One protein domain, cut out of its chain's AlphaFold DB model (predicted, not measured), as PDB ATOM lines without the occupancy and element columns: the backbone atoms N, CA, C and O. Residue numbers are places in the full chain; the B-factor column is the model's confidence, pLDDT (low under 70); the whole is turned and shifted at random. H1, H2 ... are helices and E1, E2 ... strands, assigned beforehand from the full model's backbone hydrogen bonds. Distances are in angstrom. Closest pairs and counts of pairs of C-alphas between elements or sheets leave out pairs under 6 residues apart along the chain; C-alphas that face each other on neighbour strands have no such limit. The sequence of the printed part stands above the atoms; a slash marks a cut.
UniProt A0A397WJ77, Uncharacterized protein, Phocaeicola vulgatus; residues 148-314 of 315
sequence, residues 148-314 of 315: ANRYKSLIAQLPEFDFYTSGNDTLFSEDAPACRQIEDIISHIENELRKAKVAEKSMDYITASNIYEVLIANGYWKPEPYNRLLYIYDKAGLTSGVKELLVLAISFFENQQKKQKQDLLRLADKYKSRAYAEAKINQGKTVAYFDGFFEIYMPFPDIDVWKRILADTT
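This is residues 148 to 314 of the 315 residues of an uncharacterized protein of Phocaeicola vulgatus (UniProt A0A397WJ77). Four helices, H2 to H5, make a zigzag, each folded back on the one before; H2 and the longest helix, H5, form two long sides, and H3 and H4 fill the gap between them at one end. On H5, H7 packs on residues 243 to 254, H6 on residues 261 to 268, and the small hairpin E1 E2 meets residues 256 to 264 with E2; H1 packs on H2 with the long link from H1 to H2 looping at that end. The printed part has 167 residues, mostly helix, in the order H1 H2 H3 H4 H5 H6 E1 E2 H7, with one antiparallel sheet, E1 - E2. It is only just compact, close to loose, with a radius of gyration of the C-alphas of 18.0 A, and only just elongated, spanning 53 by 35 by 22 A.

E1, residues 287 to 289, and E2, residues 294 to 297, form an antiparallel hairpin at 144 degrees; N 289 and O 294 are 2.8 A apart and N 287 and O 297 are 3.0 A apart, within hydrogen-bond range. The closest C-alphas of E2 and H5, residues 239 to 270, are those of Tyr 297 and Gln 260, 5.1 A apart. H5 is the hub, touching three helices. With H6, residues 274 to 282, it forms a helical hairpin at a shallow tilt of 20 degrees, closest at C-alphas 268 and 274, 4.6 A. It touches H7, residues 302 to 312, opposite ways at a shallow tilt of 33 degrees, only just short of steep, closest at C-alphas 250 and 303, 5.6 A. It touches H4, residues 224 to 235, opposite ways at 15 degrees, a shallow tilt, closest at C-alphas 230 and 242, 5.8 A. H4 touches H3, residues 205 to 217, at a steep tilt of 43 degrees, closest at C-alphas 225 and 212, 5.2 A. H3 touches H2, residues 177 to 201, at a shallow tilt of 28 degrees, closest at C-alphas 208 and 196, 4.3 A. H2 touches H1, residues 148 to 155, with its residues 178 to 185 alone, closest at C-alphas 178 and 154, 5.5 A. H2 and H5 are apart. Every O i to N i+4 pair is within hydrogen-bond range in H1 to H7.

H1 begins at C-alpha 148 (35.624, 17.472, 6.011). H2 is 36.3 A long, and H5 46.7 A, from C-alpha 239 (17.582, 21.389, -14.508) to C-alpha 270 (47.224, 38.873, 17.021). H7 ends at C-alpha 312 (19.870, 33.214, -15.601).

The C-alphas of Gly 167 and Gly 237, the two farthest apart, are 54.1 A apart. The printed part has no cut. The link from H1 to H2, residues 156 to 176, is long. Mean pLDDT of the printed part is 89.1; residues 164 to 174 and 291 include the 12 under 70.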
ATOM      1  N   ALA A 148      35.395  16.077   5.647       85.88
ATOM      2  CA  ALA A 148      35.624  17.472   6.011       85.88
ATOM      3  C   ALA A 148      35.779  17.697   7.522       85.88
ATOM      4  O   ALA A 148      36.591  18.528   7.933       85.88
ATOM      5  N   ASN A 149      35.017  16.985   8.356       87.94
ATOM      6  CA  ASN A 149      35.117  17.104   9.813       87.94
ATOM      7  C   ASN A 149      36.439  16.528  10.326       87.94
ATOM      8  O   ASN A 149      37.093  17.168  11.153       87.94
ATOM      9  N   ARG A 150      36.878  15.387   9.780       89.69
ATOM     10  CA  ARG A 150      38.193  14.800  10.076       89.69
ATOM     11  C   ARG A 150      39.324  15.745   9.695       89.69
ATOM     12  O   ARG A 150      40.162  16.060  10.532       89.69
ATOM     13  N   TYR A 151      39.299  16.258   8.465       90.75
ATOM     14  CA  TYR A 151      40.305  17.196   7.967       90.75
ATOM     15  C   TYR A 151      40.402  18.458   8.838       90.75
ATOM     16  O   TYR A 151      41.486  18.825   9.286       90.75
ATOM     17  N   LYS A 152      39.262  19.077   9.178       88.94
ATOM     18  CA  LYS A 152      39.221  20.249  10.071       88.94
ATOM     19  C   LYS A 152      39.746  19.943  11.475       88.94
ATOM     20  O   LYS A 152      40.452  20.767  12.048       88.94
ATOM     21  N   SER A 153      39.416  18.772  12.018       91.06
ATOM     22  CA  SER A 153      39.870  18.352  13.351       91.06
ATOM     23  C   SER A 153      41.376  18.093  13.398       91.06
ATOM     24  O   SER A 153      41.996  18.317  14.433       91.06
ATOM     25  N   LEU A 154      41.972  17.636  12.294       90.94
ATOM     26  CA  LEU A 154      43.420  17.463  12.174       90.94
ATOM     27  C   LEU A 154      44.135  18.805  12.015       90.94
ATOM     28  O   LEU A 154      45.127  19.035  12.698       90.94
ATOM     29  N   ILE A 155      43.599  19.722  11.200       88.50
ATOM     30  CA  ILE A 155      44.147  21.083  11.079       88.50
ATOM     31  C   ILE A 155      44.176  21.787  12.438       88.50
ATOM     32  O   ILE A 155      45.152  22.452  12.761       88.50
ATOM     33  N   ALA A 156      43.141  21.609  13.262       88.12
ATOM     34  CA  ALA A 156      43.078  22.204  14.596       88.12
ATOM     35  C   ALA A 156      44.145  21.678  15.580       88.12
ATOM     36  O   ALA A 156      44.338  22.284  16.631       88.12
ATOM     37  N   GLN A 157      44.815  20.559  15.271       88.69
ATOM     38  CA  GLN A 157      45.926  20.014  16.066       88.69
ATOM     39  C   GLN A 157      47.287  20.571  15.641       88.69
ATOM     40  O   GLN A 157      48.276  20.369  16.346       88.69
ATOM     41  N   LEU A 158      47.356  21.231  14.484       85.12
ATOM     42  CA  LEU A 158      48.583  21.848  14.006       85.12
ATOM     43  C   LEU A 158      48.875  23.127  14.805       85.12
ATOM     44  O   LEU A 158      47.958  23.714  15.389       85.12
ATOM     45  N   PRO A 159      50.142  23.578  14.832       83.25
ATOM     46  CA  PRO A 159      50.487  24.878  15.394       83.25
ATOM     47  C   PRO A 159      49.603  26.010  14.843       83.25
ATOM     48  O   PRO A 159      49.048  25.937  13.749       83.25
ATOM     49  N   GLU A 160      49.432  27.087  15.608       85.06
ATOM     50  CA  GLU A 160      48.716  28.245  15.070       85.06
ATOM     51  C   GLU A 160      49.559  28.904  13.964       85.06
ATOM     52  O   GLU A 160      50.783  28.990  14.066       85.06
ATOM     53  N   PHE A 161      48.901  29.380  12.905       80.50
ATOM     54  CA  PHE A 161      49.573  30.107  11.832       80.50
ATOM     55  C   PHE A 161      50.161  31.422  12.346       80.50
ATOM     56  O   PHE A 161      49.427  32.285  12.833       80.50
ATOM     57  N   ASP A 162      51.468  31.583  12.166       73.31
ATOM     58  CA  ASP A 162      52.198  32.814  12.447       73.31
ATOM     59  C   ASP A 162      52.596  33.489  11.122       73.31
ATOM     60  O   ASP A 162      53.075  32.837  10.195       73.31
ATOM     61  N   PHE A 163      52.391  34.804  11.032       73.31
ATOM     62  CA  PHE A 163      52.768  35.621   9.876       73.31
ATOM     63  C   PHE A 163      54.277  35.916   9.815       73.31
ATOM     64  O   PHE A 163      54.760  36.390   8.786       73.31
ATOM     65  N   TYR A 164      55.028  35.654  10.889       64.00
ATOM     66  CA  TYR A 164      56.471  35.850  10.948       64.00
ATOM     67  C   TYR A 164      57.206  34.585  10.482       64.00
ATOM     68  O   TYR A 164      57.536  33.677  11.243       64.00
ATOM     69  N   THR A 165      57.470  34.535   9.179       55.22
ATOM     70  CA  THR A 165      58.278  33.505   8.521       55.22
ATOM     71  C   THR A 165      59.745  33.608   8.951       55.22
ATOM     72  O   THR A 165      60.501  34.379   8.362       55.22
ATOM     73  N   SER A 166      60.131  32.852   9.981       46.44
ATOM     74  CA  SER A 166      61.495  32.304  10.159       46.44
ATOM     75  C   SER A 166      61.642  31.379  11.380       46.44
ATOM     76  O   SER A 166      62.704  30.794  11.554       46.44
ATOM     77  N   GLY A 167      60.637  31.274  12.266       44.94
ATOM     78  CA  GLY A 167      60.761  30.551  13.546       44.94
ATOM     79  C   GLY A 167      59.922  29.278  13.705       44.94
ATOM     80  O   GLY A 167      60.122  28.552  14.674       44.94
ATOM     81  N   ASN A 168      58.991  28.994  12.788       49.88
ATOM     82  CA  ASN A 168      58.060  27.871  12.947       49.88
ATOM     83  C   ASN A 168      58.455  26.602  12.181       49.88
ATOM     84  O   ASN A 168      57.832  25.569  12.415       49.88
ATOM     85  N   ASP A 169      59.509  26.627  11.363       52.62
ATOM     86  CA  ASP A 169      60.040  25.421  10.705       52.62
ATOM     87  C   ASP A 169      60.526  24.382  11.729       52.62
ATOM     88  O   ASP A 169      60.560  23.192  11.452       52.62
ATOM     89  N   THR A 170      60.853  24.815  12.954       54.09
ATOM     90  CA  THR A 170      61.164  23.917  14.078       54.09
ATOM     91  C   THR A 170      59.928  23.415  14.835       54.09
ATOM     92  O   THR A 170      60.049  22.497  15.640       54.09
ATOM     93  N   LEU A 171      58.757  24.036  14.641       58.03
ATOM     94  CA  LEU A 171      57.489  23.677  15.303       58.03
ATOM     95  C   LEU A 171      56.569  22.848  14.403       58.03
ATOM     96  O   LEU A 171      55.717  22.111  14.903       58.03
ATOM     97  N   PHE A 172      56.727  22.972  13.088       63.97
ATOM     98  CA  PHE A 172      56.104  22.095  12.117       63.97
ATOM     99  C   PHE A 172      57.016  20.912  11.835       63.97
ATOM    100  O   PHE A 172      58.196  21.063  11.550       63.97
ATOM    101  N   SER A 173      56.451  19.717  11.911       69.56
ATOM    102  CA  SER A 173      57.121  18.503  11.483       69.56
ATOM    103  C   SER A 173      56.161  17.774  10.560       69.56
ATOM    104  O   SER A 173      55.058  17.421  10.979       69.56
ATOM    105  N   GLU A 174      56.564  17.556   9.310       68.62
ATOM    106  CA  GLU A 174      55.822  16.715   8.355       68.62
ATOM    107  C   GLU A 174      55.628  15.294   8.915       68.62
ATOM    108  O   GLU A 174      54.613  14.640   8.683       68.62
ATOM    109  N   ASP A 175      56.547  14.860   9.782       71.94
ATOM    110  CA  ASP A 175      56.470  13.592  10.499       71.94
ATOM    111  C   ASP A 175      55.426  13.552  11.623       71.94
ATOM    112  O   ASP A 175      55.149  12.471  12.158       71.94
ATOM    113  N   ALA A 176      54.820  14.686  11.991       81.06
ATOM    114  CA  ALA A 176      53.790  14.713  13.019       81.06
ATOM    115  C   ALA A 176      52.582  13.845  12.602       81.06
ATOM    116  O   ALA A 176      52.125  13.921  11.457       81.06
ATOM    117  N   PRO A 177      51.979  13.068  13.526       86.56
ATOM    118  CA  PRO A 177      50.858  12.186  13.196       86.56
ATOM    119  C   PRO A 177      49.659  12.887  12.543       86.56
ATOM    120  O   PRO A 177      48.944  12.263  11.763       86.56
ATOM    121  N   ALA A 178      49.418  14.164  12.860       86.44
ATOM    122  CA  ALA A 178      48.349  14.950  12.246       86.44
ATOM    123  C   ALA A 178      48.654  15.302  10.780       86.44
ATOM    124  O   ALA A 178      47.748  15.242   9.952       86.44
ATOM    125  N   CYS A 179      49.916  15.600  10.449       85.12
ATOM    126  CA  CYS A 179      50.350  15.910   9.086       85.12
ATOM    127  C   CYS A 179      50.189  14.694   8.171       85.12
ATOM    128  O   CYS A 179      49.502  14.784   7.156       85.12
ATOM    129  N   ARG A 180      50.680  13.522   8.600       86.75
ATOM    130  CA  ARG A 180      50.518  12.265   7.847       86.75
ATOM    131  C   ARG A 180      49.049  11.915   7.601       86.75
ATOM    132  O   ARG A 180      48.666  11.551   6.498       86.75
ATOM    133  N   GLN A 181      48.191  12.087   8.609       90.12
ATOM    134  CA  GLN A 181      46.753  11.843   8.450       90.12
ATOM    135  C   GLN A 181      46.074  12.848   7.508       90.12
ATOM    136  O   GLN A 181      45.109  12.497   6.828       90.12
ATOM    137  N   ILE A 182      46.545  14.097   7.474       89.00
ATOM    138  CA  ILE A 182      46.086  15.096   6.504       89.00
ATOM    139  C   ILE A 182      46.485  14.671   5.089       89.00
ATOM    140  O   ILE A 182      45.630  14.672   4.202       89.00
ATOM    141  N   GLU A 183      47.733  14.258   4.887       88.12
ATOM    142  CA  GLU A 183      48.231  13.762   3.601       88.12
ATOM    143  C   GLU A 183      47.482  12.515   3.130       88.12
ATOM    144  O   GLU A 183      47.104  12.441   1.961       88.12
ATOM    145  N   ASP A 184      47.182  11.573   4.029       89.75
ATOM    146  CA  ASP A 184      46.376  10.387   3.724       89.75
ATOM    147  C   ASP A 184      44.974  10.775   3.229       89.75
ATOM    148  O   ASP A 184      44.468  10.221   2.247       89.75
ATOM    149  N   ILE A 185      44.340  11.754   3.887       90.38
ATOM    150  CA  ILE A 185      43.032  12.278   3.479       90.38
ATOM    151  C   ILE A 185      43.128  12.945   2.105       90.38
ATOM    152  O   ILE A 185      42.305  12.654   1.235       90.38
ATOM    153  N   ILE A 186      44.113  13.821   1.895       89.69
ATOM    154  CA  ILE A 186      44.307  14.523   0.619       89.69
ATOM    155  C   ILE A 186      44.557  13.508  -0.503       89.69
ATOM    156  O   ILE A 186      43.845  13.527  -1.505       89.69
ATOM    157  N   SER A 187      45.467  12.557  -0.293       90.38
ATOM    158  CA  SER A 187      45.809  11.501  -1.253       90.38
ATOM    159  C   SER A 187      44.602  10.635  -1.610       90.38
ATOM    160  O   SER A 187      44.377  10.308  -2.780       90.38
ATOM    161  N   HIS A 188      43.778  10.279  -0.618       91.38
ATOM    162  CA  HIS A 188      42.537   9.551  -0.860       91.38
ATOM    163  C   HIS A 188      41.588  10.346  -1.768       91.38
ATOM    164  O   HIS A 188      41.080   9.802  -2.751       91.38
ATOM    165  N   ILE A 189      41.389  11.638  -1.490       91.50
ATOM    166  CA  ILE A 189      40.520  12.501  -2.301       91.50
ATOM    167  C   ILE A 189      41.064  12.663  -3.716       91.50
ATOM    168  O   ILE A 189      40.308  12.548  -4.679       91.50
ATOM    169  N   GLU A 190      42.360  12.919  -3.866       92.56
ATOM    170  CA  GLU A 190      42.999  13.060  -5.172       92.56
ATOM    171  C   GLU A 190      42.837  11.793  -6.014       92.56
ATOM    172  O   GLU A 190      42.559  11.867  -7.215       92.56
ATOM    173  N   ASN A 191      42.920  10.620  -5.383       95.06
ATOM    174  CA  ASN A 191      42.659   9.356  -6.049       95.06
ATOM    175  C   ASN A 191      41.196   9.226  -6.507       95.06
ATOM    176  O   ASN A 191      40.955   8.794  -7.637       95.06
ATOM    177  N   GLU A 192      40.222   9.630  -5.687       95.38
ATOM    178  CA  GLU A 192      38.806   9.653  -6.083       95.38
ATOM    179  C   GLU A 192      38.545  10.655  -7.219       95.38
ATOM    180  O   GLU A 192      37.920  10.307  -8.224       95.38
ATOM    181  N   LEU A 193      39.110  11.862  -7.148       95.12
ATOM    182  CA  LEU A 193      39.030  12.853  -8.227       95.12
ATOM    183  C   LEU A 193      39.642  12.326  -9.528       95.12
ATOM    184  O   LEU A 193      39.089  12.529 -10.610       95.12
ATOM    185  N   ARG A 194      40.768  11.610  -9.448       96.31
ATOM    186  CA  ARG A 194      41.395  10.971 -10.609       96.31
ATOM    187  C   ARG A 194      40.479   9.913 -11.225       96.31
ATOM    188  O   ARG A 194      40.350   9.883 -12.449       96.31
ATOM    189  N   LYS A 195      39.818   9.079 -10.413       97.44
ATOM    190  CA  LYS A 195      38.826   8.100 -10.895       97.44
ATOM    191  C   LYS A 195      37.654   8.793 -11.589       97.44
ATOM    192  O   LYS A 195      37.298   8.394 -12.696       97.44
ATOM    193  N   ALA A 196      37.116   9.863 -11.001       96.69
ATOM    194  CA  ALA A 196      36.038  10.641 -11.609       96.69
ATOM    195  C   ALA A 196      36.458  11.226 -12.967       96.69
ATOM    196  O   ALA A 196      35.751  11.060 -13.958       96.69
ATOM    197  N   LYS A 197      37.662  11.807 -13.060       95.50
ATOM    198  CA  LYS A 197      38.228  12.325 -14.319       95.50
ATOM    199  C   LYS A 197      38.391  11.244 -15.388       95.50
ATOM    200  O   LYS A 197      38.154  11.515 -16.564       95.50
ATOM    201  N   VAL A 198      38.809  10.035 -15.010       96.69
ATOM    202  CA  VAL A 198      38.892   8.891 -15.935       96.69
ATOM    203  C   VAL A 198      37.499   8.501 -16.429       96.69
ATOM    204  O   VAL A 198      37.306   8.387 -17.636       96.69
ATOM    205  N   ALA A 199      36.519   8.389 -15.529       95.88
ATOM    206  CA  ALA A 199      35.137   8.084 -15.892       95.88
ATOM    207  C   ALA A 199      34.550   9.135 -16.854       95.88
ATOM    208  O   ALA A 199      33.984   8.778 -17.888       95.88
ATOM    209  N   GLU A 200      34.783  10.428 -16.604       93.69
ATOM    210  CA  GLU A 200      34.362  11.501 -17.512       93.69
ATOM    211  C   GLU A 200      34.998  11.398 -18.905       93.69
ATOM    212  O   GLU A 200      34.310  11.609 -19.906       93.69
ATOM    213  N   LYS A 201      36.293  11.053 -18.990       91.75
ATOM    214  CA  LYS A 201      36.987  10.827 -20.273       91.75
ATOM    215  C   LYS A 201      36.403   9.639 -21.036       91.75
ATOM    216  O   LYS A 201      36.305   9.691 -22.257       91.75
ATOM    217  N   SER A 202      35.971   8.603 -20.324       90.12
ATOM    218  CA  SER A 202      35.287   7.431 -20.884       90.12
ATOM    219  C   SER A 202      33.785   7.652 -21.134       90.12
ATOM    220  O   SER A 202      33.081   6.713 -21.516       90.12
ATOM    221  N   MET A 203      33.291   8.882 -20.936       89.94
ATOM    222  CA  MET A 203      31.875   9.267 -20.999       89.94
ATOM    223  C   MET A 203      30.967   8.488 -20.036       89.94
ATOM    224  O   MET A 203      29.757   8.464 -20.230       89.94
ATOM    225  N   ASP A 204      31.527   7.857 -19.005       93.94
ATOM    226  CA  ASP A 204      30.774   7.238 -17.916       93.94
ATOM    227  C   ASP A 204      30.415   8.311 -16.879       93.94
ATOM    228  O   ASP A 204      31.039   8.465 -15.822       93.94
ATOM    229  N   TYR A 205      29.418   9.125 -17.228       95.69
ATOM    230  CA  TYR A 205      28.986  10.236 -16.388       95.69
ATOM    231  C   TYR A 205      28.208   9.774 -15.154       95.69
ATOM    232  O   TYR A 205      28.120  10.527 -14.183       95.69
ATOM    233  N   ILE A 206      27.688   8.544 -15.149       95.94
ATOM    234  CA  ILE A 206      27.086   7.930 -13.961       95.94
ATOM    235  C   ILE A 206      28.164   7.723 -12.896       95.94
ATOM    236  O   ILE A 206      28.029   8.231 -11.785       95.94
ATOM    237  N   THR A 207      29.271   7.057 -13.232       96.12
ATOM    238  CA  THR A 207      30.363   6.849 -12.269       96.12
ATOM    239  C   THR A 207      30.984   8.173 -11.821       96.12
ATOM    240  O   THR A 207      31.199   8.376 -10.626       96.12
ATOM    241  N   ALA A 208      31.220   9.109 -12.745       97.44
ATOM    242  CA  ALA A 208      31.775  10.417 -12.400       97.44
ATOM    243  C   ALA A 208      30.865  11.216 -11.450       97.44
ATOM    244  O   ALA A 208      31.334  11.710 -10.423       97.44
ATOM    245  N   SER A 209      29.564  11.317 -11.759       96.94
ATOM    246  CA  SER A 209      28.605  12.021 -10.895       96.94
ATOM    247  C   SER A 209      28.511  11.376  -9.518       96.94
ATOM    248  O   SER A 209      28.559  12.093  -8.525       96.94
ATOM    249  N   ASN A 210      28.496  10.042  -9.442       95.69
ATOM    250  CA  ASN A 210      28.483   9.322  -8.171       95.69
ATOM    251  C   ASN A 210      29.656   9.715  -7.264       95.69
ATOM    252  O   ASN A 210      29.456   9.929  -6.069       95.69
ATOM    253  N   ILE A 211      30.870   9.816  -7.813       95.69
ATOM    254  CA  ILE A 211      32.058  10.191  -7.036       95.69
ATOM    255  C   ILE A 211      31.962  11.650  -6.573       95.69
ATOM    256  O   ILE A 211      32.165  11.932  -5.392       95.69
ATOM    257  N   TYR A 212      31.607  12.579  -7.468       96.62
ATOM    258  CA  TYR A 212      31.480  13.992  -7.100       96.62
ATOM    259  C   TYR A 212      30.387  14.231  -6.056       96.62
ATOM    260  O   TYR A 212      30.621  14.960  -5.095       96.62
ATOM    261  N   GLU A 213      29.233  13.578  -6.186       95.44
ATOM    262  CA  GLU A 213      28.154  13.633  -5.194       95.44
ATOM    263  C   GLU A 213      28.620  13.129  -3.820       95.44
ATOM    264  O   GLU A 213      28.298  13.739  -2.803       95.44
ATOM    265  N   VAL A 214      29.416  12.051  -3.766       93.06
ATOM    266  CA  VAL A 214      29.976  11.532  -2.503       93.06
ATOM    267  C   VAL A 214      30.943  12.527  -1.876       93.06
ATOM    268  O   VAL A 214      30.870  12.750  -0.668       93.06
ATOM    269  N   LEU A 215      31.824  13.142  -2.667       92.88
ATOM    270  CA  LEU A 215      32.761  14.155  -2.174       92.88
ATOM    271  C   LEU A 215      32.019  15.384  -1.629       92.88
ATOM    272  O   LEU A 215      32.321  15.844  -0.528       92.88
ATOM    273  N   ILE A 216      31.022  15.882  -2.365       93.69
ATOM    274  CA  ILE A 216      30.204  17.034  -1.961       93.69
ATOM    275  C   ILE A 216      29.436  16.726  -0.677       93.69
ATOM    276  O   ILE A 216      29.510  17.502   0.274       93.69
ATOM    277  N   ALA A 217      28.768  15.571  -0.605       91.12
ATOM    278  CA  ALA A 217      28.072  15.152   0.607       91.12
ATOM    279  C   ALA A 217      29.038  15.092   1.805       91.12
ATOM    280  O   ALA A 217      28.682  15.484   2.913       91.12
ATOM    281  N   ASN A 218      30.287  14.655   1.583       90.38
ATOM    282  CA  ASN A 218      31.334  14.583   2.607       90.38
ATOM    283  C   ASN A 218      31.939  15.949   2.984       90.38
ATOM    284  O   ASN A 218      32.875  16.006   3.789       90.38
ATOM    285  N   GLY A 219      31.399  17.043   2.442       89.44
ATOM    286  CA  GLY A 219      31.795  18.413   2.748       89.44
ATOM    287  C   GLY A 219      33.079  18.851   2.050       89.44
ATOM    288  O   GLY A 219      33.801  19.689   2.597       89.44
ATOM    289  N   TYR A 220      33.398  18.276   0.886       91.69
ATOM    290  CA  TYR A 220      34.590  18.661   0.139       91.69
ATOM    291  C   TYR A 220      34.616  20.171  -0.134       91.69
ATOM    292  O   TYR A 220      33.621  20.769  -0.550       91.69
ATOM    293  N   TRP A 221      35.771  20.779   0.132       90.69
ATOM    294  CA  TRP A 221      35.917  22.221   0.339       90.69
ATOM    295  C   TRP A 221      36.569  22.964  -0.830       90.69
ATOM    296  O   TRP A 221      36.940  24.128  -0.674       90.69
ATOM    297  N   LYS A 222      36.731  22.315  -1.991       92.31
ATOM    298  CA  LYS A 222      37.201  22.967  -3.222       92.31
ATOM    299  C   LYS A 222      36.096  22.984  -4.292       92.31
ATOM    300  O   LYS A 222      35.328  22.023  -4.370       92.31
ATOM    301  N   PRO A 223      36.012  24.035  -5.132       94.81
ATOM    302  CA  PRO A 223      34.939  24.190  -6.125       94.81
ATOM    303  C   PRO A 223      34.885  23.114  -7.219       94.81
ATOM    304  O   PRO A 223      33.831  22.910  -7.818       94.81
ATOM    305  N   GLU A 224      35.998  22.424  -7.501       94.25
ATOM    306  CA  GLU A 224      36.129  21.544  -8.673       94.25
ATOM    307  C   GLU A 224      34.989  20.506  -8.795       94.25
ATOM    308  O   GLU A 224      34.305  20.534  -9.820       94.25
ATOM    309  N   PRO A 225      34.684  19.653  -7.794       95.19
ATOM    310  CA  PRO A 225      33.574  18.698  -7.885       95.19
ATOM    311  C   PRO A 225      32.209  19.328  -8.141       95.19
ATOM    312  O   PRO A 225      31.418  18.762  -8.889       95.19
ATOM    313  N   TYR A 226      31.943  20.506  -7.574       97.06
ATOM    314  CA  TYR A 226      30.689  21.229  -7.786       97.06
ATOM    315  C   TYR A 226      30.581  21.671  -9.247       97.06
ATOM    316  O   TYR A 226      29.577  21.405  -9.902       97.06
ATOM    317  N   ASN A 227      31.651  22.251  -9.797       96.50
ATOM    318  CA  ASN A 227      31.712  22.673 -11.198       96.50
ATOM    319  C   ASN A 227      31.572  21.491 -12.168       96.50
ATOM    320  O   ASN A 227      30.836  21.576 -13.155       96.50
ATOM    321  N   ARG A 228      32.247  20.368 -11.889       96.62
ATOM    322  CA  ARG A 228      32.137  19.153 -12.714       96.62
ATOM    323  C   ARG A 228      30.740  18.545 -12.642       96.62
ATOM    324  O   ARG A 228      30.195  18.162 -13.677       96.62
ATOM    325  N   LEU A 229      30.131  18.502 -11.459       96.38
ATOM    326  CA  LEU A 229      28.787  17.962 -11.287       96.38
ATOM    327  C   LEU A 229      27.721  18.847 -11.950       96.38
ATOM    328  O   LEU A 229      26.845  18.312 -12.626       96.38
ATOM    329  N   LEU A 230      27.846  20.180 -11.873       96.00
ATOM    330  CA  LEU A 230      26.992  21.119 -12.617       96.00
ATOM    331  C   LEU A 230      27.033  20.842 -14.122       96.00
ATOM    332  O   LEU A 230      25.990  20.776 -14.770       96.00
ATOM    333  N   TYR A 231      28.230  20.632 -14.670       93.06
ATOM    334  CA  TYR A 231      28.405  20.283 -16.077       93.06
ATOM    335  C   TYR A 231      27.737  18.950 -16.443       93.06
ATOM    336  O   TYR A 231      27.079  18.855 -17.481       93.06
ATOM    337  N   ILE A 232      27.879  17.921 -15.604       94.69
ATOM    338  CA  ILE A 232      27.252  16.616 -15.845       94.69
ATOM    339  C   ILE A 232      25.722  16.722 -15.776       94.69
ATOM    340  O   ILE A 232      25.037  16.192 -16.650       94.69
ATOM    341  N   TYR A 233      25.180  17.421 -14.778       94.81
ATOM    342  CA  TYR A 233      23.738  17.616 -14.631       94.81
ATOM    343  C   TYR A 233      23.139  18.428 -15.782       94.81
ATOM    344  O   TYR A 233      22.090  18.045 -16.298       94.81
ATOM    345  N   ASP A 234      23.814  19.486 -16.241       90.75
ATOM    346  CA  ASP A 234      23.412  20.235 -17.440       90.75
ATOM    347  C   ASP A 234      23.398  19.327 -18.679       90.75
ATOM    348  O   ASP A 234      22.395  19.253 -19.391       90.75
ATOM    349  N   LYS A 235      24.461  18.531 -18.883       87.50
ATOM    350  CA  LYS A 235      24.524  17.538 -19.970       87.50
ATOM    351  C   LYS A 235      23.406  16.496 -19.901       87.50
ATOM    352  O   LYS A 235      22.954  16.040 -20.949       87.50
ATOM    353  N   ALA A 236      22.982  16.120 -18.700       90.69
ATOM    354  CA  ALA A 236      21.897  15.175 -18.461       90.69
ATOM    355  C   ALA A 236      20.495  15.813 -18.520       90.69
ATOM    356  O   ALA A 236      19.499  15.097 -18.446       90.69
ATOM    357  N   GLY A 237      20.393  17.141 -18.663       88.88
ATOM    358  CA  GLY A 237      19.114  17.854 -18.645       88.88
ATOM    359  C   GLY A 237      18.455  17.914 -17.260       88.88
ATOM    360  O   GLY A 237      17.249  18.128 -17.161       88.88
ATOM    361  N   LEU A 238      19.225  17.733 -16.183       92.38
ATOM    362  CA  LEU A 238      18.740  17.721 -14.799       92.38
ATOM    363  C   LEU A 238      18.602  19.148 -14.246       92.38
ATOM    364  O   LEU A 238      19.296  19.541 -13.312       92.38
ATOM    365  N   THR A 239      17.704  19.952 -14.824       91.44
ATOM    366  CA  THR A 239      17.582  21.389 -14.508       91.44
ATOM    367  C   THR A 239      17.264  21.675 -13.036       91.44
ATOM    368  O   THR A 239      17.801  22.629 -12.475       91.44
ATOM    369  N   SER A 240      16.421  20.864 -12.389       92.00
ATOM    370  CA  SER A 240      16.158  20.988 -10.946       92.00
ATOM    371  C   SER A 240      17.415  20.709 -10.122       92.00
ATOM    372  O   SER A 240      17.762  21.509  -9.259       92.00
ATOM    373  N   GLY A 241      18.143  19.639 -10.457       93.75
ATOM    374  CA  GLY A 241      19.407  19.277  -9.816       93.75
ATOM    375  C   GLY A 241      20.492  20.342  -9.980       93.75
ATOM    376  O   GLY A 241      21.220  20.621  -9.034       93.75
ATOM    377  N   VAL A 242      20.571  20.999 -11.144       95.19
ATOM    378  CA  VAL A 242      21.463  22.154 -11.357       95.19
ATOM    379  C   VAL A 242      21.118  23.294 -10.396       95.19
ATOM    380  O   VAL A 242      22.010  23.822  -9.736       95.19
ATOM    381  N   LYS A 243      19.834  23.664 -10.281       94.94
ATOM    382  CA  LYS A 243      19.389  24.737  -9.375       94.94
ATOM    383  C   LYS A 243      19.703  24.412  -7.918       94.94
ATOM    384  O   LYS A 243      20.247  25.253  -7.208       94.94
ATOM    385  N   GLU A 244      19.392  23.194  -7.491       94.94
ATOM    386  CA  GLU A 244      19.643  22.722  -6.129       94.94
ATOM    387  C   GLU A 244      21.143  22.727  -5.797       94.94
ATOM    388  O   GLU A 244      21.547  23.264  -4.765       94.94
ATOM    389  N   LEU A 245      21.984  22.234  -6.713       95.94
ATOM    390  CA  LEU A 245      23.438  22.233  -6.552       95.94
ATOM    391  C   LEU A 245      24.014  23.652  -6.481       95.94
ATOM    392  O   LEU A 245      24.897  23.898  -5.664       95.94
ATOM    393  N   LEU A 246      23.521  24.593  -7.293       96.81
ATOM    394  CA  LEU A 246      23.954  25.996  -7.239       96.81
ATOM    395  C   LEU A 246      23.632  26.630  -5.884       96.81
ATOM    396  O   LEU A 246      24.501  27.260  -5.286       96.81
ATOM    397  N   VAL A 247      22.407  26.443  -5.382       96.00
ATOM    398  CA  VAL A 247      21.994  26.965  -4.069       96.00
ATOM    399  C   VAL A 247      22.865  26.378  -2.957       96.00
ATOM    400  O   VAL A 247      23.351  27.119  -2.097       96.00
ATOM    401  N   LEU A 248      23.105  25.063  -2.998       95.44
ATOM    402  CA  LEU A 248      23.968  24.370  -2.045       95.44
ATOM    403  C   LEU A 248      25.402  24.913  -2.093       95.44
ATOM    404  O   LEU A 248      25.945  25.280  -1.052       95.44
ATOM    405  N   ALA A 249      25.997  25.003  -3.285       95.94
ATOM    406  CA  ALA A 249      27.368  25.467  -3.474       95.94
ATOM    407  C   ALA A 249      27.543  26.914  -2.995       95.94
ATOM    408  O   ALA A 249      28.424  27.187  -2.182       95.94
ATOM    409  N   ILE A 250      26.672  27.835  -3.424       97.31
ATOM    410  CA  ILE A 250      26.732  29.249  -3.023       97.31
ATOM    411  C   ILE A 250      26.687  29.364  -1.496       97.31
ATOM    412  O   ILE A 250      27.595  29.940  -0.902       97.31
ATOM    413  N   SER A 251      25.691  28.746  -0.855       96.38
ATOM    414  CA  SER A 251      25.545  28.796   0.605       96.38
ATOM    415  C   SER A 251      26.757  28.204   1.333       96.38
ATOM    416  O   SER A 251      27.261  28.783   2.299       96.38
ATOM    417  N   PHE A 252      27.262  27.056   0.874       94.88
ATOM    418  CA  PHE A 252      28.412  26.394   1.483       94.88
ATOM    419  C   PHE A 252      29.680  27.256   1.396       94.88
ATOM    420  O   PHE A 252      30.315  27.530   2.421       94.88
ATOM    421  N   PHE A 253      30.024  27.726   0.196       96.12
ATOM    422  CA  PHE A 253      31.269  28.450  -0.044       96.12
ATOM    423  C   PHE A 253      31.239  29.886   0.490       96.12
ATOM    424  O   PHE A 253      32.265  30.349   0.979       96.12
ATOM    425  N   GLU A 254      30.093  30.574   0.511       96.62
ATOM    426  CA  GLU A 254      29.973  31.881   1.181       96.62
ATOM    427  C   GLU A 254      30.214  31.767   2.688       96.62
ATOM    428  O   GLU A 254      30.966  32.549   3.279       96.62
ATOM    429  N   ASN A 255      29.610  30.758   3.321       95.75
ATOM    430  CA  ASN A 255      29.812  30.500   4.740       95.75
ATOM    431  C   ASN A 255      31.272  30.143   5.042       95.75
ATOM    432  O   ASN A 255      31.825  30.605   6.044       95.75
ATOM    433  N   GLN A 256      31.909  29.347   4.180       93.56
ATOM    434  CA  GLN A 256      33.322  29.011   4.312       93.56
ATOM    435  C   GLN A 256      34.221  30.242   4.134       93.56
ATOM    436  O   GLN A 256      35.059  30.498   4.998       93.56
ATOM    437  N   GLN A 257      34.015  31.033   3.079       95.25
ATOM    438  CA  GLN A 257      34.772  32.258   2.800       95.25
ATOM    439  C   GLN A 257      34.679  33.243   3.971       95.25
ATOM    440  O   GLN A 257      35.687  33.812   4.394       95.25
ATOM    441  N   LYS A 258      33.477  33.419   4.539       95.81
ATOM    442  CA  LYS A 258      33.247  34.294   5.693       95.81
ATOM    443  C   LYS A 258      34.023  33.831   6.925       95.81
ATOM    444  O   LYS A 258      34.678  34.660   7.555       95.81
ATOM    445  N   LYS A 259      33.976  32.534   7.251       94.38
ATOM    446  CA  LYS A 259      34.715  31.956   8.389       94.38
ATOM    447  C   LYS A 259      36.224  32.100   8.206       94.38
ATOM    448  O   LYS A 259      36.879  32.689   9.054       94.38
ATOM    449  N   GLN A 260      36.745  31.687   7.052       94.44
ATOM    450  CA  GLN A 260      38.167  31.813   6.720       94.44
ATOM    451  C   GLN A 260      38.656  33.268   6.788       94.44
ATOM    452  O   GLN A 260      39.727  33.541   7.322       94.44
ATOM    453  N   LYS A 261      37.856  34.224   6.299       95.81
ATOM    454  CA  LYS A 261      38.170  35.656   6.396       95.81
ATOM    455  C   LYS A 261      38.229  36.134   7.849       95.81
ATOM    456  O   LYS A 261      39.122  36.902   8.194       95.81
ATOM    457  N   GLN A 262      37.284  35.712   8.689       95.94
ATOM    458  CA  GLN A 262      37.270  36.062  10.113       95.94
ATOM    459  C   GLN A 262      38.487  35.486  10.843       95.94
ATOM    460  O   GLN A 262      39.160  36.223  11.562       95.94
ATOM    461  N   ASP A 263      38.805  34.214  10.606       93.06
ATOM    462  CA  ASP A 263      39.947  33.541  11.227       93.06
ATOM    463  C   ASP A 263      41.275  34.169  10.790       93.06
ATOM    464  O   ASP A 263      42.120  34.469  11.636       93.06
ATOM    465  N   LEU A 264      41.433  34.461   9.494       93.62
ATOM    466  CA  LEU A 264      42.620  35.132   8.965       93.62
ATOM    467  C   LEU A 264      42.818  36.516   9.597       93.62
ATOM    468  O   LEU A 264      43.935  36.850   9.984       93.62
ATOM    469  N   LEU A 265      41.756  37.321   9.714       95.31
ATOM    470  CA  LEU A 265      41.843  38.654  10.318       95.31
ATOM    471  C   LEU A 265      42.140  38.583  11.820       95.31
ATOM    472  O   LEU A 265      42.971  39.348  12.298       95.31
ATOM    473  N   ARG A 266      41.539  37.631  12.549       94.81
ATOM    474  CA  ARG A 266      41.841  37.384  13.971       94.81
ATOM    475  C   ARG A 266      43.325  37.073  14.173       94.81
ATOM    476  O   ARG A 266      43.958  37.639  15.061       94.81
ATOM    477  N   LEU A 267      43.874  36.174  13.354       91.31
ATOM    478  CA  LEU A 267      45.296  35.834  13.387       91.31
ATOM    479  C   LEU A 267      46.145  37.061  13.036       91.31
ATOM    480  O   LEU A 267      47.090  37.391  13.748       91.31
ATOM    481  N   ALA A 268      45.778  37.788  11.983       91.81
ATOM    482  CA  ALA A 268      46.516  38.962  11.544       91.81
ATOM    483  C   ALA A 268      46.546  40.065  12.612       91.81
ATOM    484  O   ALA A 268      47.575  40.711  12.782       91.81
ATOM    485  N   ASP A 269      45.468  40.257  13.372       93.50
ATOM    486  CA  ASP A 269      45.440  41.192  14.500       93.50
ATOM    487  C   ASP A 269      46.381  40.747  15.627       93.50
ATOM    488  O   ASP A 269      47.179  41.549  16.119       93.50
ATOM    489  N   LYS A 270      46.346  39.456  15.993       92.44
ATOM    490  CA  LYS A 270      47.224  38.873  17.021       92.44
ATOM    491  C   LYS A 270      48.706  39.074  16.686       92.44
ATOM    492  O   LYS A 270      49.489  39.438  17.562       92.44
ATOM    493  N   TYR A 271      49.070  38.889  15.419       89.50
ATOM    494  CA  TYR A 271      50.441  39.001  14.916       89.50
ATOM    495  C   TYR A 271      50.735  40.354  14.246       89.50
ATOM    496  O   TYR A 271      51.651  40.450  13.434       89.50
ATOM    497  N   LYS A 272      49.950  41.407  14.534       90.44
ATOM    498  CA  LYS A 272      50.154  42.785  14.029       90.44
ATOM    499  C   LYS A 272      50.382  42.883  12.508       90.44
ATOM    500  O   LYS A 272      51.077  43.770  12.023       90.44
ATOM    501  N   SER A 273      49.755  41.985  11.754       91.25
ATOM    502  CA  SER A 273      49.899  41.786  10.307       91.25
ATOM    503  C   SER A 273      48.594  42.052   9.541       91.25
ATOM    504  O   SER A 273      48.411  41.591   8.413       91.25
ATOM    505  N   ARG A 274      47.665  42.820  10.130       93.62
ATOM    506  CA  ARG A 274      46.340  43.116   9.553       93.62
ATOM    507  C   ARG A 274      46.401  43.672   8.127       93.62
ATOM    508  O   ARG A 274      45.686  43.181   7.257       93.62
ATOM    509  N   ALA A 275      47.293  44.631   7.872       92.81
ATOM    510  CA  ALA A 275      47.446  45.249   6.552       92.81
ATOM    511  C   ALA A 275      47.803  44.224   5.458       92.81
ATOM    512  O   ALA A 275      47.309  44.311   4.335       92.81
ATOM    513  N   TYR A 276      48.618  43.216   5.792       90.25
ATOM    514  CA  TYR A 276      48.952  42.129   4.872       90.25
ATOM    515  C   TYR A 276      47.726  41.260   4.560       90.25
ATOM    516  O   TYR A 276      47.440  40.997   3.390       90.25
ATOM    517  N   ALA A 277      46.972  40.852   5.585       92.50
ATOM    518  CA  ALA A 277      45.767  40.045   5.403       92.50
ATOM    519  C   ALA A 277      44.701  40.781   4.571       92.50
ATOM    520  O   ALA A 277      44.157  40.213   3.624       92.50
ATOM    521  N   GLU A 278      44.448  42.058   4.864       95.31
ATOM    522  CA  GLU A 278      43.510  42.892   4.104       95.31
ATOM    523  C   GLU A 278      43.951  43.063   2.646       95.31
ATOM    524  O   GLU A 278      43.130  42.922   1.739       95.31
ATOM    525  N   ALA A 279      45.248  43.276   2.392       94.38
ATOM    526  CA  ALA A 279      45.776  43.347   1.033       94.38
ATOM    527  C   ALA A 279      45.544  42.041   0.255       94.38
ATOM    528  O   ALA A 279      45.141  42.092  -0.908       94.38
ATOM    529  N   LYS A 280      45.748  40.872   0.877       92.88
ATOM    530  CA  LYS A 280      45.489  39.568   0.240       92.88
ATOM    531  C   LYS A 280      44.010  39.364  -0.076       92.88
ATOM    532  O   LYS A 280      43.695  38.975  -1.198       92.88
ATOM    533  N   ILE A 281      43.119  39.689   0.863       94.25
ATOM    534  CA  ILE A 281      41.663  39.610   0.666       94.25
ATOM    535  C   ILE A 281      41.225  40.526  -0.483       94.25
ATOM    536  O   ILE A 281      40.539  40.076  -1.396       94.25
ATOM    537  N   ASN A 282      41.658  41.789  -0.480       94.19
ATOM    538  CA  ASN A 282      41.272  42.770  -1.501       94.19
ATOM    539  C   ASN A 282      41.813  42.417  -2.893       94.19
ATOM    540  O   ASN A 282      41.184  42.727  -3.899       94.19
ATOM    541  N   GLN A 283      42.969  41.753  -2.958       93.44
ATOM    542  CA  GLN A 283      43.545  41.245  -4.205       93.44
ATOM    543  C   GLN A 283      42.931  39.911  -4.656       93.44
ATOM    544  O   GLN A 283      43.339  39.397  -5.695       93.44
ATOM    545  N   GLY A 284      42.016  39.317  -3.881       93.31
ATOM    546  CA  GLY A 284      41.468  37.993  -4.166       93.31
ATOM    547  C   GLY A 284      42.541  36.902  -4.176       93.31
ATOM    548  O   GLY A 284      42.507  36.016  -5.023       93.31
ATOM    549  N   LYS A 285      43.538  36.982  -3.284       90.94
ATOM    550  CA  LYS A 285      44.645  36.018  -3.209       90.94
ATOM    551  C   LYS A 285      44.440  35.008  -2.090       90.94
ATOM    552  O   LYS A 285      44.072  35.370  -0.975       90.94
ATOM    553  N   THR A 286      44.779  33.756  -2.384       90.62
ATOM    554  CA  THR A 286      44.857  32.681  -1.393       90.62
ATOM    555  C   THR A 286      45.944  32.980  -0.358       90.62
ATOM    556  O   THR A 286      47.022  33.481  -0.694       90.62
ATOM    557  N   VAL A 287      45.658  32.652   0.901       89.38
ATOM    558  CA  VAL A 287      46.646  32.590   1.984       89.38
ATOM    559  C   VAL A 287      46.729  31.142   2.438       89.38
ATOM    560  O   VAL A 287      45.706  30.552   2.787       89.38
ATOM    561  N   ALA A 288      47.929  30.576   2.409       86.44
ATOM    562  CA  ALA A 288      48.177  29.191   2.770       86.44
ATOM    563  C   ALA A 288      49.068  29.088   4.011       86.44
ATOM    564  O   ALA A 288      49.858  29.984   4.305       86.44
ATOM    565  N   TYR A 289      48.891  27.988   4.722       80.50
ATOM    566  CA  TYR A 289      49.696  27.522   5.836       80.50
ATOM    567  C   TYR A 289      50.911  26.747   5.311       80.50
ATOM    568  O   TYR A 289      50.749  26.056   4.307       80.50
ATOM    569  N   PHE A 290      52.076  26.884   5.964       71.31
ATOM    570  CA  PHE A 290      53.383  26.264   5.637       71.31
ATOM    571  C   PHE A 290      53.553  25.812   4.186       71.31
ATOM    572  O   PHE A 290      53.143  24.711   3.832       71.31
ATOM    573  N   ASP A 291      54.132  26.667   3.343       69.06
ATOM    574  CA  ASP A 291      54.455  26.362   1.940       69.06
ATOM    575  C   ASP A 291      53.319  25.740   1.098       69.06
ATOM    576  O   ASP A 291      53.554  25.201   0.019       69.06
ATOM    577  N   GLY A 292      52.059  25.884   1.525       75.94
ATOM    578  CA  GLY A 292      50.902  25.349   0.807       75.94
ATOM    579  C   GLY A 292      50.279  24.092   1.413       75.94
ATOM    580  O   GLY A 292      49.372  23.548   0.789       75.94
ATOM    581  N   PHE A 293      50.698  23.654   2.606       77.12
ATOM    582  CA  PHE A 293      50.179  22.451   3.266       77.12
ATOM    583  C   PHE A 293      48.645  22.452   3.407       77.12
ATOM    584  O   PHE A 293      47.986  21.437   3.181       77.12
ATOM    585  N   PHE A 294      48.048  23.607   3.722       81.31
ATOM    586  CA  PHE A 294      46.609  23.832   3.533       81.31
ATOM    587  C   PHE A 294      46.269  25.310   3.338       81.31
ATOM    588  O   PHE A 294      47.023  26.202   3.725       81.31
ATOM    589  N   GLU A 295      45.100  25.602   2.769       87.81
ATOM    590  CA  GLU A 295      44.640  26.973   2.562       87.81
ATOM    591  C   GLU A 295      43.880  27.532   3.783       87.81
ATOM    592  O   GLU A 295      42.812  27.045   4.157       87.81
ATOM    593  N   ILE A 296      44.400  28.611   4.376       89.81
ATOM    594  CA  ILE A 296      43.762  29.354   5.480       89.81
ATOM    595  C   ILE A 296      42.608  30.198   4.944       89.81
ATOM    596  O   ILE A 296      41.541  30.278   5.551       89.81
ATOM    597  N   TYR A 297      42.826  30.828   3.793       92.94
ATOM    598  CA  TYR A 297      41.839  31.657   3.121       92.94
ATOM    599  C   TYR A 297      41.872  31.421   1.620       92.94
ATOM    600  O   TYR A 297      42.933  31.516   1.000       92.94
ATOM    601  N   MET A 298      40.695  31.184   1.043       93.38
ATOM    602  CA  MET A 298      40.478  31.142  -0.399       93.38
ATOM    603  C   MET A 298      39.410  32.165  -0.822       93.38
ATOM    604  O   MET A 298      38.391  32.320  -0.144       93.38
ATOM    605  N   PRO A 299      39.602  32.852  -1.961       91.38
ATOM    606  CA  PRO A 299      38.680  33.879  -2.445       91.38
ATOM    607  C   PRO A 299      37.394  33.318  -3.071       91.38
ATOM    608  O   PRO A 299      36.400  34.028  -3.083       91.38
ATOM    609  N   PHE A 300      37.390  32.079  -3.576       93.06
ATOM    610  CA  PHE A 300      36.238  31.427  -4.228       93.06
ATOM    611  C   PHE A 300      35.497  32.300  -5.274       93.06
ATOM    612  O   PHE A 300      34.299  32.557  -5.121       93.06
ATOM    613  N   PRO A 301      36.164  32.739  -6.361       91.38
ATOM    614  CA  PRO A 301      35.524  33.537  -7.417       91.38
ATOM    615  C   PRO A 301      34.346  32.813  -8.098       91.38
ATOM    616  O   PRO A 301      33.464  33.454  -8.671       91.38
ATOM    617  N   ASP A 302      34.296  31.480  -8.007       94.38
ATOM    618  CA  ASP A 302      33.199  30.648  -8.496       94.38
ATOM    619  C   ASP A 302      31.829  31.042  -7.915       94.38
ATOM    620  O   ASP A 302      30.820  30.880  -8.594       94.38
ATOM    621  N   ILE A 303      31.769  31.618  -6.706       95.38
ATOM    622  CA  ILE A 303      30.506  32.042  -6.077       95.38
ATOM    623  C   ILE A 303      29.758  33.046  -6.970       95.38
ATOM    624  O   ILE A 303      28.558  32.894  -7.211       95.38
ATOM    625  N   ASP A 304      30.457  34.046  -7.509       94.44
ATOM    626  CA  ASP A 304      29.852  35.073  -8.367       94.44
ATOM    627  C   ASP A 304      29.461  34.518  -9.742       94.44
ATOM    628  O   ASP A 304      28.510  34.980 -10.381       94.44
ATOM    629  N   VAL A 305      30.182  33.501 -10.216       94.62
ATOM    630  CA  VAL A 305      29.804  32.739 -11.412       94.62
ATOM    631  C   VAL A 305      28.504  31.980 -11.155       94.62
ATOM    632  O   VAL A 305      27.550  32.134 -11.919       94.62
ATOM    633  N   TRP A 306      28.425  31.216 -10.066       97.00
ATOM    634  CA  TRP A 306      27.247  30.425  -9.717       97.00
ATOM    635  C   TRP A 306      26.008  31.290  -9.492       97.00
ATOM    636  O   TRP A 306      24.935  30.936  -9.975       97.00
ATOM    637  N   LYS A 307      26.142  32.457  -8.849       96.56
ATOM    638  CA  LYS A 307      25.033  33.413  -8.682       96.56
ATOM    639  C   LYS A 307      24.470  33.897 -10.015       96.56
ATOM    640  O   LYS A 307      23.253  33.926 -10.185       96.56
ATOM    641  N   ARG A 308      25.338  34.243 -10.972       95.00
ATOM    642  CA  ARG A 308      24.911  34.654 -12.321       95.00
ATOM    643  C   ARG A 308      24.204  33.520 -13.054       95.00
ATOM    644  O   ARG A 308      23.151  33.740 -13.641       95.00
ATOM    645  N   ILE A 309      24.745  32.305 -12.970       91.75
ATOM    646  CA  ILE A 309      24.126  31.112 -13.561       91.75
ATOM    647  C   ILE A 309      22.733  30.866 -12.962       91.75
ATOM    648  O   ILE A 309      21.785  30.604 -13.703       91.75
ATOM    649  N   LEU A 310      22.599  30.964 -11.636       93.25
ATOM    650  CA  LEU A 310      21.334  30.755 -10.931       93.25
ATOM    651  C   LEU A 310      20.286  31.820 -11.296       93.25
ATOM    652  O   LEU A 310      19.122  31.489 -11.528       93.25
ATOM    653  N   ALA A 311      20.695  33.087 -11.403       91.69
ATOM    654  CA  ALA A 311      19.828  34.171 -11.861       91.69
ATOM    655  C   ALA A 311      19.321  33.917 -13.294       91.69
ATOM    656  O   ALA A 311      18.119  33.955 -13.544       91.69
ATOM    657  N   ASP A 312      20.215  33.532 -14.208       86.69
ATOM    658  CA  ASP A 312      19.870  33.214 -15.601       86.69
ATOM    659  C   ASP A 312      18.939  31.994 -15.746       86.69
ATOM    660  O   ASP A 312      18.278  31.848 -16.769       86.69
ATOM    661  N   THR A 313      18.900  31.085 -14.763       77.69
ATOM    662  CA  THR A 313      18.006  29.907 -14.776       77.69
ATOM    663  C   THR A 313      16.665  30.143 -14.075       77.69
ATOM    664  O   THR A 313      15.805  29.250 -14.075       77.69
ATOM    665  N   THR A 314      16.488  31.299 -13.437       72.38
ATOM    666  CA  THR A 314      15.254  31.689 -12.734       72.38
ATOM    667  C   THR A 314      14.483  32.808 -13.433       72.38
ATOM    668  O   THR A 314      13.293  32.944 -13.154       72.38
TER     669      THR A 314